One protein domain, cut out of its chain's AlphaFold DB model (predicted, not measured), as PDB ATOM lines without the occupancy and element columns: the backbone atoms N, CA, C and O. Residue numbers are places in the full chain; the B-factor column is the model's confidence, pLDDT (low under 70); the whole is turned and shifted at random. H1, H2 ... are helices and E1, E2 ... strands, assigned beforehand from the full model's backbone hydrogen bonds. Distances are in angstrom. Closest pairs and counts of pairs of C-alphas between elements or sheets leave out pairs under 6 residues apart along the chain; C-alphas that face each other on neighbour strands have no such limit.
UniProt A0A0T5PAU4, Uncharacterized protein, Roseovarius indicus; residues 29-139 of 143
ATOM      1  N   ALA A  29     279.955 271.127 208.437       55.94
ATOM      2  CA  ALA A  29     279.948 271.776 209.748       55.94
ATOM      3  C   ALA A  29     280.484 270.897 210.905       55.94
ATOM      4  O   ALA A  29     281.227 271.382 211.754       55.94
ATOM      5  N   ALA A  30     280.166 269.600 210.937       57.25
ATOM      6  CA  ALA A  30     280.649 268.675 211.965       57.25
ATOM      7  C   ALA A  30     282.160 268.434 211.835       57.25
ATOM      8  O   ALA A  30     282.898 268.516 212.817       57.25
ATOM      9  N   SER A  31     282.640 268.236 210.604       60.91
ATOM     10  CA  SER A  31     284.068 268.060 210.317       60.91
ATOM     11  C   SER A  31     284.888 269.325 210.598       60.91
ATOM     12  O   SER A  31     286.020 269.238 211.080       60.91
ATOM     13  N   SER A  32     284.328 270.514 210.347       64.88
ATOM     14  CA  SER A  32     284.991 271.787 210.671       64.88
ATOM     15  C   SER A  32     285.007 272.081 212.174       64.88
ATOM     16  O   SER A  32     286.040 272.525 212.675       64.88
ATOM     17  N   SER A  33     283.935 271.757 212.907       75.00
ATOM     18  CA  SER A  33     283.895 271.855 214.376       75.00
ATOM     19  C   SER A  33     284.952 270.960 215.040       75.00
ATOM     20  O   SER A  33     285.768 271.442 215.827       75.00
ATOM     21  N   ALA A  34     285.029 269.685 214.639       78.25
ATOM     22  CA  ALA A  34     286.023 268.745 215.163       78.25
ATOM     23  C   ALA A  34     287.467 269.183 214.857       78.25
ATOM     24  O   ALA A  34     288.348 269.102 215.713       78.25
ATOM     25  N   THR A  35     287.709 269.705 213.650       85.00
ATOM     26  CA  THR A  35     289.028 270.236 213.265       85.00
ATOM     27  C   THR A  35     289.402 271.458 214.106       85.00
ATOM     28  O   THR A  35     290.522 271.537 214.614       85.00
ATOM     29  N   GLY A  36     288.468 272.395 214.301       89.94
ATOM     30  CA  GLY A  36     288.688 273.576 215.136       89.94
ATOM     31  C   GLY A  36     288.966 273.218 216.598       89.94
ATOM     32  O   GLY A  36     289.836 273.820 217.230       89.94
ATOM     33  N   HIS A  37     288.285 272.200 217.128       92.19
ATOM     34  CA  HIS A  37     288.525 271.705 218.483       92.19
ATOM     35  C   HIS A  37     289.903 271.066 218.625       92.19
ATOM     36  O   HIS A  37     290.646 271.422 219.537       92.19
ATOM     37  N   ALA A  38     290.300 270.202 217.689       91.00
ATOM     38  CA  ALA A  38     291.631 269.598 217.692       91.00
ATOM     39  C   ALA A  38     292.751 270.656 217.640       91.00
ATOM     40  O   ALA A  38     293.724 270.562 218.388       91.00
ATOM     41  N   GLN A  39     292.594 271.699 216.816       92.75
ATOM     42  CA  GLN A  39     293.530 272.830 216.760       92.75
ATOM     43  C   GLN A  39     293.585 273.603 218.082       92.75
ATOM     44  O   GLN A  39     294.671 273.945 218.555       92.75
ATOM     45  N   MET A  40     292.432 273.846 218.712       92.50
ATOM     46  CA  MET A  40     292.369 274.482 220.027       92.50
ATOM     47  C   MET A  40     293.082 273.635 221.089       92.50
ATOM     48  O   MET A  40     293.923 274.163 221.814       92.50
ATOM     49  N   VAL A  41     292.806 272.331 221.164       93.19
ATOM     50  CA  VAL A  41     293.463 271.409 222.105       93.19
ATOM     51  C   VAL A  41     294.978 271.400 221.887       93.19
ATOM     52  O   VAL A  41     295.729 271.552 222.849       93.19
ATOM     53  N   ALA A  42     295.431 271.321 220.631       91.75
ATOM     54  CA  ALA A  42     296.852 271.386 220.292       91.75
ATOM     55  C   ALA A  42     297.500 272.703 220.753       91.75
ATOM     56  O   ALA A  42     298.599 272.683 221.304       91.75
ATOM     57  N   SER A  43     296.807 273.838 220.601       91.06
ATOM     58  CA  SER A  43     297.308 275.146 221.049       91.06
ATOM     59  C   SER A  43     297.445 275.263 222.572       91.06
ATOM     60  O   SER A  43     298.281 276.019 223.064       91.06
ATOM     61  N   LEU A  44     296.641 274.510 223.331       90.19
ATOM     62  CA  LEU A  44     296.676 274.508 224.793       90.19
ATOM     63  C   LEU A  44     297.745 273.557 225.353       90.19
ATOM     64  O   LEU A  44     298.151 273.713 226.510       90.19
ATOM     65  N   GLY A  45     298.204 272.580 224.564       88.12
ATOM     66  CA  GLY A  45     299.133 271.545 225.018       88.12
ATOM     67  C   GLY A  45     298.545 270.781 226.203       88.12
ATOM     68  O   GLY A  45     297.464 270.225 226.095       88.12
ATOM     69  N   ASN A  46     299.209 270.814 227.360       83.31
ATOM     70  CA  ASN A  46     298.708 270.179 228.589       83.31
ATOM     71  C   ASN A  46     297.980 271.160 229.527       83.31
ATOM     72  O   ASN A  46     297.716 270.848 230.686       83.31
ATOM     73  N   SER A  47     297.666 272.368 229.053       88.19
ATOM     74  CA  SER A  47     297.081 273.442 229.867       88.19
ATOM     75  C   SER A  47     295.558 273.322 229.988       88.19
ATOM     76  O   SER A  47     294.842 274.313 229.838       88.19
ATOM     77  N   TYR A  48     295.046 272.117 230.235       92.00
ATOM     78  CA  TYR A  48     293.638 271.839 230.511       92.00
ATOM     79  C   TYR A  48     293.497 270.598 231.401       92.00
ATOM     80  O   TYR A  48     294.380 269.750 231.465       92.00
ATOM     81  N   MET A  49     292.382 270.505 232.121       91.75
ATOM     82  CA  MET A  49     292.076 269.381 233.009       91.75
ATOM     83  C   MET A  49     291.396 268.248 232.248       91.75
ATOM     84  O   MET A  49     291.783 267.088 232.376       91.75
ATOM     85  N   TRP A  50     290.391 268.609 231.452       94.56
ATOM     86  CA  TRP A  50     289.552 267.674 230.717       94.56
ATOM     87  C   TRP A  50     289.371 268.138 229.283       94.56
ATOM     88  O   TRP A  50     289.193 269.334 229.046       94.56
ATOM     89  N   ASN A  51     289.397 267.195 228.352       95.25
ATOM     90  CA  ASN A  51     288.991 267.387 226.970       95.25
ATOM     91  C   ASN A  51     287.794 266.476 226.708       95.25
ATOM     92  O   ASN A  51     287.933 265.256 226.770       95.25
ATOM     93  N   CYS A  52     286.634 267.082 226.479       93.75
ATOM     94  CA  CYS A  52     285.335 266.440 226.555       93.75
ATOM     95  C   CYS A  52     284.591 266.523 225.230       93.75
ATOM     96  O   CYS A  52     284.658 267.529 224.515       93.75
ATOM     97  N   ARG A  53     283.822 265.474 224.950       92.81
ATOM     98  CA  ARG A  53     282.872 265.427 223.847       92.81
ATOM     99  C   ARG A  53     281.530 264.932 224.361       92.81
ATOM    100  O   ARG A  53     281.441 263.818 224.863       92.81
ATOM    101  N   LEU A  54     280.499 265.748 224.188       90.88
ATOM    102  CA  LEU A  54     279.114 265.403 224.472       90.88
ATOM    103  C   LEU A  54     278.370 265.130 223.168       90.88
ATOM    104  O   LEU A  54     278.426 265.926 222.230       90.88
ATOM    105  N   GLN A  55     277.691 263.987 223.115       87.69
ATOM    106  CA  GLN A  55     276.949 263.567 221.935       87.69
ATOM    107  C   GLN A  55     275.729 264.458 221.753       87.69
ATOM    108  O   GLN A  55     274.869 264.543 222.635       87.69
ATOM    109  N   SER A  56     275.654 265.109 220.599       77.12
ATOM    110  CA  SER A  56     274.496 265.926 220.264       77.12
ATOM    111  C   SER A  56     273.375 265.065 219.683       77.12
ATOM    112  O   SER A  56     273.606 264.027 219.061       77.12
ATOM    113  N   LYS A  57     272.127 265.506 219.857       73.38
ATOM    114  CA  LYS A  57     270.956 264.861 219.250       73.38
ATOM    115  C   LYS A  57     270.612 265.498 217.897       73.38
ATOM    116  O   LYS A  57     271.085 266.581 217.562       73.38
ATOM    117  N   TRP A  58     269.781 264.804 217.116       68.81
ATOM    118  CA  TRP A  58     269.127 265.321 215.899       68.81
ATOM    119  C   TRP A  58     270.055 265.849 214.791       68.81
ATOM    120  O   TRP A  58     269.741 266.835 214.132       68.81
ATOM    121  N   GLY A  59     271.187 265.184 214.547       66.62
ATOM    122  CA  GLY A  59     272.080 265.526 213.428       66.62
ATOM    123  C   GLY A  59     272.882 266.819 213.622       66.62
ATOM    124  O   GLY A  59     273.581 267.247 212.705       66.62
ATOM    125  N   ASN A  60     272.807 267.424 214.807       73.88
ATOM    126  CA  ASN A  60     273.695 268.502 215.220       73.88
ATOM    127  C   ASN A  60     275.106 267.950 215.509       73.88
ATOM    128  O   ASN A  60     275.249 266.780 215.873       73.88
ATOM    129  N   PRO A  61     276.160 268.767 215.346       77.38
ATOM    130  CA  PRO A  61     277.515 268.356 215.686       77.38
ATOM    131  C   PRO A  61     277.659 268.125 217.193       77.38
ATOM    132  O   PRO A  61     277.108 268.884 217.987       77.38
ATOM    133  N   ASP A  62     278.444 267.114 217.575       86.19
ATOM    134  CA  ASP A  62     278.821 266.880 218.973       86.19
ATOM    135  C   ASP A  62     279.390 268.151 219.601       86.19
ATOM    136  O   ASP A  62     280.208 268.859 218.996       86.19
ATOM    137  N   TRP A  63     279.015 268.399 220.850       87.88
ATOM    138  CA  TRP A  63     279.572 269.507 221.596       87.88
ATOM    139  C   TRP A  63     280.948 269.130 222.144       87.88
ATOM    140  O   TRP A  63     281.089 268.238 222.983       87.88
ATOM    141  N   GLN A  64     281.982 269.802 221.640       90.69
ATOM    142  CA  GLN A  64     283.375 269.561 222.003       90.69
ATOM    143  C   GLN A  64     283.944 270.766 222.747       90.69
ATOM    144  O   GLN A  64     283.864 271.904 222.276       90.69
ATOM    145  N   PHE A  65     284.521 270.515 223.920       92.94
ATOM    146  CA  PHE A  65     285.049 271.561 224.787       92.94
ATOM    147  C   PHE A  65     286.180 271.050 225.676       92.94
ATOM    148  O   PHE A  65     286.368 269.850 225.867       92.94
ATOM    149  N   VAL A  66     286.940 271.976 226.253       94.81
ATOM    150  CA  VAL A  66     287.913 271.674 227.304       94.81
ATOM    151  C   VAL A  66     287.569 272.413 228.589       94.81
ATOM    152  O   VAL A  66     287.151 273.574 228.563       94.81
ATOM    153  N   LEU A  67     287.792 271.755 229.725       94.81
ATOM    154  CA  LEU A  67     287.799 272.398 231.037       94.81
ATOM    155  C   LEU A  67     289.226 272.823 231.353       94.81
ATOM    156  O   LEU A  67     290.082 271.989 231.655       94.81
ATOM    157  N   GLN A  68     289.495 274.122 231.277       93.81
ATOM    158  CA  GLN A  68     290.806 274.685 231.565       93.81
ATOM    159  C   GLN A  68     290.842 275.296 232.964       93.81
ATOM    160  O   GLN A  68     290.010 276.128 233.310       93.81
ATOM    161  N   ARG A  69     291.877 274.955 233.734       90.62
ATOM    162  CA  ARG A  69     292.221 275.661 234.968       90.62
ATOM    163  C   ARG A  69     293.056 276.899 234.635       90.62
ATOM    164  O   ARG A  69     294.141 276.771 234.083       90.62
ATOM    165  N   VAL A  70     292.552 278.082 234.980       90.38
ATOM    166  CA  VAL A  70     293.200 279.391 234.745       90.38
ATOM    167  C   VAL A  70     293.733 280.038 236.027       90.38
ATOM    168  O   VAL A  70     294.281 281.133 235.995       90.38
ATOM    169  N   GLY A  71     293.587 279.364 237.167       87.75
ATOM    170  CA  GLY A  71     294.028 279.846 238.471       87.75
ATOM    171  C   GLY A  71     294.081 278.724 239.503       87.75
ATOM    172  O   GLY A  71     293.852 277.552 239.195       87.75
ATOM    173  N   ARG A  72     294.423 279.074 240.744       82.88
ATOM    174  CA  ARG A  72     294.599 278.084 241.818       82.88
ATOM    175  C   ARG A  72     293.282 277.699 242.487       82.88
ATOM    176  O   ARG A  72     293.143 276.557 242.918       82.88
ATOM    177  N   ASP A  73     292.304 278.597 242.490       86.25
ATOM    178  CA  ASP A  73     291.039 278.369 243.180       86.25
ATOM    179  C   ASP A  73     290.122 277.424 242.406       86.25
ATOM    180  O   ASP A  73     290.230 277.235 241.190       86.25
ATOM    181  N   LYS A  74     289.187 276.798 243.123       79.12
ATOM    182  CA  LYS A  74     288.263 275.815 242.541       79.12
ATOM    183  C   LYS A  74     287.310 276.408 241.494       79.12
ATOM    184  O   LYS A  74     286.875 275.684 240.608       79.12
ATOM    185  N   PHE A  75     287.041 277.713 241.567       83.81
ATOM    186  CA  PHE A  75     286.227 278.449 240.592       83.81
ATOM    187  C   PHE A  75     287.047 279.003 239.423       83.81
ATOM    188  O   PHE A  75     286.487 279.502 238.455       83.81
ATOM    189  N   SER A  76     288.378 278.886 239.459       89.44
ATOM    190  CA  SER A  76     289.252 279.303 238.358       89.44
ATOM    191  C   SER A  76     289.265 278.279 237.216       89.44
ATOM    192  O   SER A  76     290.324 277.947 236.682       89.44
ATOM    193  N   VAL A  77     288.097 277.747 236.863       92.69
ATOM    194  CA  VAL A  77     287.895 276.831 235.741       92.69
ATOM    195  C   VAL A  77     287.057 277.548 234.693       92.69
ATOM    196  O   VAL A  77     286.092 278.239 235.017       92.69
ATOM    197  N   VAL A  78     287.439 277.399 233.430       94.44
ATOM    198  CA  VAL A  78     286.691 277.924 232.289       94.44
ATOM    199  C   VAL A  78     286.435 276.813 231.285       94.44
ATOM    200  O   VAL A  78     287.281 275.940 231.074       94.44
ATOM    201  N   VAL A  79     285.279 276.872 230.639       94.75
ATOM    202  CA  VAL A  79     284.950 276.060 229.471       94.75
ATOM    203  C   VAL A  79     285.458 276.786 228.233       94.75
ATOM    204  O   VAL A  79     285.142 277.962 228.024       94.75
ATOM    205  N   ARG A  80     286.253 276.104 227.409       92.81
ATOM    206  CA  ARG A  80     286.659 276.599 226.088       92.81
ATOM    207  C   ARG A  80     286.138 275.691 224.997       92.81
ATOM    208  O   ARG A  80     286.229 274.477 225.111       92.81
ATOM    209  N   GLU A  81     285.656 276.312 223.935       90.25
ATOM    210  CA  GLU A  81     284.995 275.669 222.806       90.25
ATOM    211  C   GLU A  81     285.555 276.250 221.513       90.25
ATOM    212  O   GLU A  81     285.820 277.457 221.427       90.25
ATOM    213  N   ALA A  82     285.709 275.405 220.497       85.25
ATOM    214  CA  ALA A  82     286.109 275.866 219.178       85.25
ATOM    215  C   ALA A  82     285.074 276.851 218.615       85.25
ATOM    216  O   ALA A  82     283.870 276.640 218.709       85.25
ATOM    217  N   GLY A  83     285.543 277.958 218.038       79.50
ATOM    218  CA  GLY A  83     284.673 278.988 217.463       79.50
ATOM    219  C   GLY A  83     284.067 279.977 218.469       79.50
ATOM    220  O   GLY A  83     283.579 281.028 218.052       79.50
ATOM    221  N   ARG A  84     284.159 279.733 219.787       84.44
ATOM    222  CA  ARG A  84     283.694 280.686 220.809       84.44
ATOM    223  C   ARG A  84     284.812 281.659 221.195       84.44
ATOM    224  O   ARG A  84     285.863 281.259 221.683       84.44
ATOM    225  N   ARG A  85     284.578 282.967 221.015       79.94
ATOM    226  CA  ARG A  85     285.587 284.014 221.299       79.94
ATOM    227  C   ARG A  85     285.926 284.159 222.782       79.94
ATOM    228  O   ARG A  85     287.051 284.515 223.116       79.94
ATOM    229  N   GLN A  86     284.951 283.930 223.659       87.94
ATOM    230  CA  GLN A  86     285.105 284.087 225.104       87.94
ATOM    231  C   GLN A  86     284.872 282.746 225.809       87.94
ATOM    232  O   GLN A  86     283.817 282.138 225.590       87.94
ATOM    233  N   PRO A  87     285.817 282.294 226.657       91.00
ATOM    234  CA  PRO A  87     285.602 281.149 227.532       91.00
ATOM    235  C   PRO A  87     284.410 281.387 228.457       91.00
ATOM    236  O   PRO A  87     284.175 282.520 228.885       91.00
ATOM    237  N   ARG A  88     283.681 280.325 228.805       92.56
ATOM    238  CA  ARG A  88     282.590 280.420 229.778       92.56
ATOM    239  C   ARG A  88     283.127 280.130 231.183       92.56
ATOM    240  O   ARG A  88     283.644 279.034 231.401       92.56
ATOM    241  N   PRO A  89     283.071 281.087 232.123       92.25
ATOM    242  CA  PRO A  89     283.551 280.862 233.478       92.25
ATOM    243  C   PRO A  89     282.609 279.936 234.247       92.25
ATOM    244  O   PRO A  89     281.391 279.993 234.076       92.25
ATOM    245  N   ILE A  90     283.187 279.113 235.119       93.88
ATOM    246  CA  ILE A  90     282.425 278.351 236.104       93.88
ATOM    247  C   ILE A  90     282.073 279.273 237.272       93.88
ATOM    248  O   ILE A  90     282.957 279.821 237.926       93.88
ATOM    249  N   GLU A  91     280.781 279.434 237.539       92.19
ATOM    250  CA  GLU A  91     280.286 280.273 238.638       92.19
ATOM    251  C   GLU A  91     280.132 279.495 239.938       92.19
ATOM    252  O   GLU A  91     280.284 280.048 241.027       92.19
ATOM    253  N   ASN A  92     279.846 278.198 239.838       91.62
ATOM    254  CA  ASN A  92     279.745 277.330 240.996       91.62
ATOM    255  C   ASN A  92     280.326 275.947 240.690       91.62
ATOM    256  O   ASN A  92     280.251 275.453 239.568       91.62
ATOM    257  N   LEU A  93     280.901 275.317 241.706       91.88
ATOM    258  CA  LEU A  93     281.434 273.968 241.649       91.88
ATOM    259  C   LEU A  93     280.871 273.190 242.832       91.88
ATOM    260  O   LEU A  93     281.090 273.564 243.987       91.88
ATOM    261  N   ARG A  94     280.204 272.074 242.541       92.00
ATOM    262  CA  ARG A  94     279.838 271.080 243.549       92.00
ATOM    263  C   ARG A  94     280.645 269.816 243.322       92.00
ATOM    264  O   ARG A  94     280.773 269.348 242.195       92.00
ATOM    265  N   GLU A  95     281.174 269.274 244.403       87.56
ATOM    266  CA  GLU A  95     281.747 267.935 244.407       87.56
ATOM    267  C   GLU A  95     280.688 267.005 244.993       87.56
ATOM    268  O   GLU A  95     280.205 267.228 246.103       87.56
ATOM    269  N   ASP A  96     280.271 266.028 244.200       82.12
ATOM    270  CA  ASP A  96     279.478 264.888 244.635       82.12
ATOM    271  C   ASP A  96     280.405 263.665 244.681       82.12
ATOM    272  O   ASP A  96     281.413 263.617 243.971       82.12
ATOM    273  N   ASN A  97     280.069 262.664 245.490       76.94
ATOM    274  CA  ASN A  97     280.881 261.459 245.666       76.94
ATOM    275  C   ASN A  97     281.138 260.721 244.339       76.94
ATOM    276  O   ASN A  97     282.139 260.020 244.221       76.94
ATOM    277  N   ALA A  98     280.254 260.886 243.348       84.00
ATOM    278  CA  ALA A  98     280.364 260.257 242.032       84.00
ATOM    279  C   ALA A  98     280.872 261.192 240.916       84.00
ATOM    280  O   ALA A  98     281.352 260.709 239.892       84.00
ATOM    281  N   ALA A  99     280.764 262.518 241.066       90.31
ATOM    282  CA  ALA A  99     281.079 263.456 239.988       90.31
ATOM    283  C   ALA A  99     281.363 264.880 240.480       90.31
ATOM    284  O   ALA A  99     280.851 265.342 241.498       90.31
ATOM    285  N   ARG A 100     282.121 265.633 239.683       93.56
ATOM    286  CA  ARG A 100     282.231 267.089 239.818       93.56
ATOM    287  C   ARG A 100     281.209 267.774 238.927       93.56
ATOM    288  O   ARG A 100     281.189 267.531 237.726       93.56
ATOM    289  N   VAL A 101     280.410 268.662 239.511       94.12
ATOM    290  CA  VAL A 101     279.392 269.451 238.813       94.12
ATOM    291  C   VAL A 101     279.864 270.894 238.681       94.12
ATOM    292  O   VAL A 101     280.023 271.601 239.679       94.12
ATOM    293  N   TYR A 102     280.071 271.328 237.445       94.50
ATOM    294  CA  TYR A 102     280.468 272.679 237.070       94.50
ATOM    295  C   TYR A 102     279.235 273.444 236.590       94.50
ATOM    296  O   TYR A 102     278.603 273.043 235.616       94.50
ATOM    297  N   PHE A 103     278.896 274.535 237.268       93.69
ATOM    298  CA  PHE A 103     277.762 275.390 236.927       93.69
ATOM    299  C   PHE A 103     278.234 276.602 236.136       93.69
ATOM    300  O   PHE A 103     279.176 277.293 236.535       93.69
ATOM    301  N   LEU A 104     277.549 276.858 235.030       92.06
ATOM    302  CA  LEU A 104     277.751 278.000 234.154       92.06
ATOM    303  C   LEU A 104     276.746 279.107 234.486       92.06
ATOM    304  O   LEU A 104     275.673 278.858 235.036       92.06
ATOM    305  N   ARG A 105     277.089 280.339 234.104       88.81
ATOM    306  CA  ARG A 105     276.258 281.532 234.334       88.81
ATOM    307  C   ARG A 105     274.892 281.494 233.658       88.81
ATOM    308  O   ARG A 105     273.941 282.105 234.130       88.81
ATOM    309  N   ASP A 106     274.812 280.806 232.528       87.12
ATOM    310  CA  ASP A 106     273.588 280.644 231.742       87.12
ATOM    311  C   ASP A 106     272.624 279.601 232.345       87.12
ATOM    312  O   ASP A 106     271.577 279.326 231.769       87.12
ATOM    313  N   GLY A 107     272.947 279.042 233.520       87.44
ATOM    314  CA  GLY A 107     272.161 278.002 234.186       87.44
ATOM    315  C   GLY A 107     272.507 276.585 233.728       87.44
ATOM    316  O   GLY A 107     272.024 275.623 234.327       87.44
ATOM    317  N   SER A 108     273.374 276.443 232.722       90.38
ATOM    318  CA  SER A 108     273.838 275.143 232.248       90.38
ATOM    319  C   SER A 108     274.798 274.501 233.245       90.38
ATOM    320  O   SER A 108     275.467 275.173 234.039       90.38
ATOM    321  N   ARG A 109     274.909 273.174 233.199       92.69
ATOM    322  CA  ARG A 109     275.823 272.421 234.059       92.69
ATOM    323  C   ARG A 109     276.478 271.256 233.346       92.69
ATOM    324  O   ARG A 109     275.863 270.572 232.534       92.69
ATOM    325  N   ILE A 110     277.731 271.027 233.709       94.06
ATOM    326  CA  ILE A 110     278.551 269.926 233.217       94.06
ATOM    327  C   ILE A 110     278.879 269.046 234.414       94.06
ATOM    328  O   ILE A 110     279.424 269.529 235.406       94.06
ATOM    329  N   LEU A 111     278.559 267.764 234.334       94.50
ATOM    330  CA  LEU A 111     278.945 266.767 235.322       94.50
ATOM    331  C   LEU A 111     280.075 265.937 234.732       94.50
ATOM    332  O   LEU A 111     279.898 265.386 233.655       94.50
ATOM    333  N   VAL A 112     281.210 265.848 235.422       94.19
ATOM    334  CA  VAL A 112     282.339 264.997 235.023       94.19
ATOM    335  C   VAL A 112     282.614 264.000 236.139       94.19
ATOM    336  O   VAL A 112     282.997 264.397 237.248       94.19
ATOM    337  N   ALA A 113     282.401 262.723 235.852       93.31
ATOM    338  CA  ALA A 113     282.723 261.616 236.737       93.31
ATOM    339  C   ALA A 113     284.237 261.352 236.775       93.31
ATOM    340  O   ALA A 113     285.017 261.858 235.960       93.31
ATOM    341  N   SER A 114     284.691 260.596 237.775       89.69
ATOM    342  CA  SER A 114     286.121 260.314 237.958       89.69
ATOM    343  C   SER A 114     286.721 259.437 236.861       89.69
ATOM    344  O   SER A 114     287.922 259.555 236.621       89.69
ATOM    345  N   ASP A 115     285.896 258.602 236.233       90.31
ATOM    346  CA  ASP A 115     286.213 257.696 235.121       90.31
ATOM    347  C   ASP A 115     286.130 258.373 233.742       90.31
ATOM    348  O   ASP A 115     286.382 257.742 232.724       90.31
ATOM    349  N   GLY A 116     285.811 259.669 233.699       91.31
ATOM    350  CA  GLY A 116     285.715 260.427 232.457       91.31
ATOM    351  C   GLY A 116     284.322 260.454 231.833       91.31
ATOM    352  O   GLY A 116     284.164 261.179 230.851       91.31
ATOM    353  N   GLU A 117     283.302 259.787 232.394       94.06
ATOM    354  CA  GLU A 117     281.924 259.984 231.922       94.06
ATOM    355  C   GLU A 117     281.528 261.460 232.111       94.06
ATOM    356  O   GLU A 117     281.732 262.051 233.180       94.06
ATOM    357  N   VAL A 118     280.953 262.075 231.077       94.44
ATOM    358  CA  VAL A 118     280.473 263.458 231.133       94.44
ATOM    359  C   VAL A 118     279.019 263.568 230.729       94.44
ATOM    360  O   VAL A 118     278.545 262.903 229.808       94.44
ATOM    361  N   ARG A 119     278.303 264.451 231.425       92.69
ATOM    362  CA  ARG A 119     276.918 264.811 231.122       92.69
ATOM    363  C   ARG A 119     276.776 266.319 231.059       92.69
ATOM    364  O   ARG A 119     277.330 267.031 231.897       92.69
ATOM    365  N   GLY A 120     276.031 266.796 230.074       90.94
ATOM    366  CA  GLY A 120     275.662 268.195 229.929       90.94
ATOM    367  C   GLY A 120     274.159 268.377 230.088       90.94
ATOM    368  O   GLY A 120     273.382 267.578 229.573       90.94
ATOM    369  N   GLU A 121     273.759 269.430 230.797       89.94
ATOM    370  CA  GLU A 121     272.368 269.866 230.910       89.94
ATOM    371  C   GLU A 121     272.258 271.385 230.756       89.94
ATOM    372  O   GLU A 121     272.869 272.122 231.534       89.94
ATOM    373  N   GLY A 122     271.492 271.853 229.771       86.75
ATOM    374  CA  GLY A 122     271.290 273.281 229.496       86.75
ATOM    375  C   GLY A 122     271.729 273.674 228.087       86.75
ATOM    376  O   GLY A 122     271.655 272.852 227.174       86.75
ATOM    377  N   ASP A 123     272.178 274.919 227.919       82.38
ATOM    378  CA  ASP A 123     272.661 275.457 226.645       82.38
ATOM    379  C   ASP A 123     274.085 274.954 226.352       82.38
ATOM    380  O   ASP A 123     275.114 275.525 226.748       82.38
ATOM    381  N   MET A 124     274.116 273.823 225.653       77.75
ATOM    382  CA  MET A 124     275.325 273.094 225.282       77.75
ATOM    383  C   MET A 124     275.787 273.395 223.855       77.75
ATOM    384  O   MET A 124     276.523 272.617 223.260       77.75
ATOM    385  N   GLY A 125     275.391 274.543 223.299       61.38
ATOM    386  CA  GLY A 125     275.841 274.999 221.982       61.38
ATOM    387  C   GLY A 125     275.117 274.355 220.792       61.38
ATOM    388  O   GLY A 125     275.197 274.889 219.684       61.38
ATOM    389  N   SER A 126     274.367 273.271 221.002       59.03
ATOM    390  CA  SER A 126     273.288 272.800 220.125       59.03
ATOM    391  C   SER A 126     271.977 273.468 220.559       59.03
ATOM    392  O   SER A 126     271.762 273.705 221.738       59.03
ATOM    393  N   GLN A 127     271.145 273.875 219.599       51.34
ATOM    394  CA  GLN A 127     270.010 274.802 219.758       51.34
ATOM    395  C   GLN A 127     268.998 274.456 220.884       51.34
ATOM    396  O   GLN A 127     267.899 273.976 220.608       51.34
ATOM    397  N   GLY A 128     269.311 274.798 222.137       59.53
ATOM    398  CA  GLY A 128     268.383 274.756 223.269       59.53
ATOM    399  C   GLY A 128     268.888 273.974 224.480       59.53
ATOM    400  O   GLY A 128     270.044 273.570 224.560       59.53
ATOM    401  N   ASN A 129     267.988 273.780 225.448       63.94
ATOM    402  CA  ASN A 129     268.265 272.988 226.643       63.94
ATOM    403  C   ASN A 129     268.293 271.504 226.282       63.94
ATOM    404  O   ASN A 129     267.245 270.896 226.056       63.94
ATOM    405  N   GLU A 130     269.483 270.915 226.272       70.75
ATOM    406  CA  GLU A 130     269.660 269.501 225.970       70.75
ATOM    407  C   GLU A 130     270.236 268.750 227.169       70.75
ATOM    408  O   GLU A 130     271.048 269.277 227.927       70.75
ATOM    409  N   TYR A 131     269.805 267.495 227.323       78.00
ATOM    410  CA  TYR A 131     270.500 266.510 228.144       78.00
ATOM    411  C   TYR A 131     271.321 265.612 227.221       78.00
ATOM    412  O   TYR A 131     270.749 264.877 226.398       78.00
ATOM    413  N   THR A 132     272.640 265.691 227.365       84.44
ATOM    414  CA  THR A 132     273.626 264.995 226.534       84.44
ATOM    415  C   THR A 132     274.636 264.258 227.406       84.44
ATOM    416  O   THR A 132     274.881 264.630 228.555       84.44
ATOM    417  N   SER A 133     275.215 263.190 226.866       90.25
ATOM    418  CA  SER A 133     276.245 262.390 227.530       90.25
ATOM    419  C   SER A 133     277.391 262.086 226.575       90.25
ATOM    420  O   SER A 133     277.244 262.184 225.356       90.25
ATOM    421  N   GLY A 134     278.538 261.728 227.128       92.81
ATOM    422  CA  GLY A 134     279.718 261.363 226.365       92.81
ATOM    423  C   GLY A 134     280.912 261.181 227.282       92.81
ATOM    424  O   GLY A 134     280.749 260.829 228.450       92.81
ATOM    425  N   ASP A 135     282.098 261.474 226.761       94.38
ATOM    426  CA  ASP A 135     283.353 261.090 227.398       94.38
ATOM    427  C   ASP A 135     284.339 262.259 227.454       94.38
ATOM    428  O   ASP A 135     284.413 263.100 226.548       94.38
ATOM    429  N   CYS A 136     285.137 262.289 228.517       94.19
ATOM    430  CA  CYS A 136     286.277 263.171 228.679       94.19
ATOM    431  C   CYS A 136     287.577 262.375 228.801       94.19
ATOM    432  O   CYS A 136     287.672 261.374 229.501       94.19
ATOM    433  N   THR A 137     288.629 262.921 228.206       92.94
ATOM    434  CA  THR A 137     290.017 262.520 228.452       92.94
ATOM    435  C   THR A 137     290.658 263.474 229.454       92.94
ATOM    436  O   THR A 137     290.386 264.682 229.437       92.94
ATOM    437  N   ARG A 138     291.527 262.966 230.329       88.25
ATOM    438  CA  ARG A 138     292.274 263.790 231.286       88.25
ATOM    439  C   ARG A 138     293.624 264.155 230.686       88.25
ATOM    440  O   ARG A 138     294.419 263.276 230.381       88.25
ATOM    441  N   GLY A 139     293.875 265.449 230.478       78.69
ATOM    442  CA  GLY A 139     295.114 265.911 229.832       78.69
ATOM    443  C   GLY A 139     295.388 265.263 228.463       78.69
ATOM    444  O   GLY A 139     296.543 265.092 228.092       78.69
TER     445      GLY A 139
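AT A GLANCE: This is residues 29 to 139 of the 143 residues of an uncharacterized protein of Roseovarius indicus (UniProt A0A0T5PAU4). A small closed barrel of eight strands, E1 to E8, has one helix, H1, packed along its outside, mainly over E2. The strands follow one another round the ring as a meander, each the antiparallel neighbour of the one before, and E8 closes the ring on E1. The printed part has 111 residues, with one named helix and then eight named strands; the class is mixed, helices and strands. The whole is compact, with a radius of gyration of the C-alphas of 13.0 A, and spans 35 by 29 by 26 A.

HOW THE PARTS SIT: H1, residues 29 to 44, is on the barrel and outside it, at a height over the sheet of 8.9 A; every O i to N i+4 pair in it is within hydrogen-bond range. It lies over E2, residues 63 to 69, and runs along the strands, at 8 degrees to E2 on the local plane; their closest C-alphas, of His 37 and Gln 64, are 6.6 A apart. E1, residues 50 to 54, forms a hairpin with E2, with N 52 and O 65 2.8 A apart. E3, residues 77 to 81, lies on the other side of E2, with N 66 and O 80 2.8 A apart. E4, residues 88 to 95, bends by 62 degrees at residue 91. Its pairing is staggered: residues 88 to 89 pair with E3, and residues 90 to 95 with E5, residues 99 to 104; N 88 and O 79 are 2.9 A apart, as are N 94 and O 101. E8, residues 129 to 138, is the antiparallel neighbour of E1, with N 53 and O 135 2.9 A apart.

IN THESE COORDINATES: H1 measures 22.7 A from C-alpha 29 at (279.948, 271.776, 209.748). E6, residues 109 to 113, and E7, residues 117 to 123, come before E8, which measures 26.1 A and ends with C-alpha 138 at (292.274, 263.790, 231.286).

THE WHOLE: The two C-alphas farthest apart, of Trp 58 and Arg 72, are 38.5 A apart. The printed part has no cut and no long link. Its mean pLDDT is 85.9; residues 29 to 32, 58 to 59 and 125 to 129 are under 70.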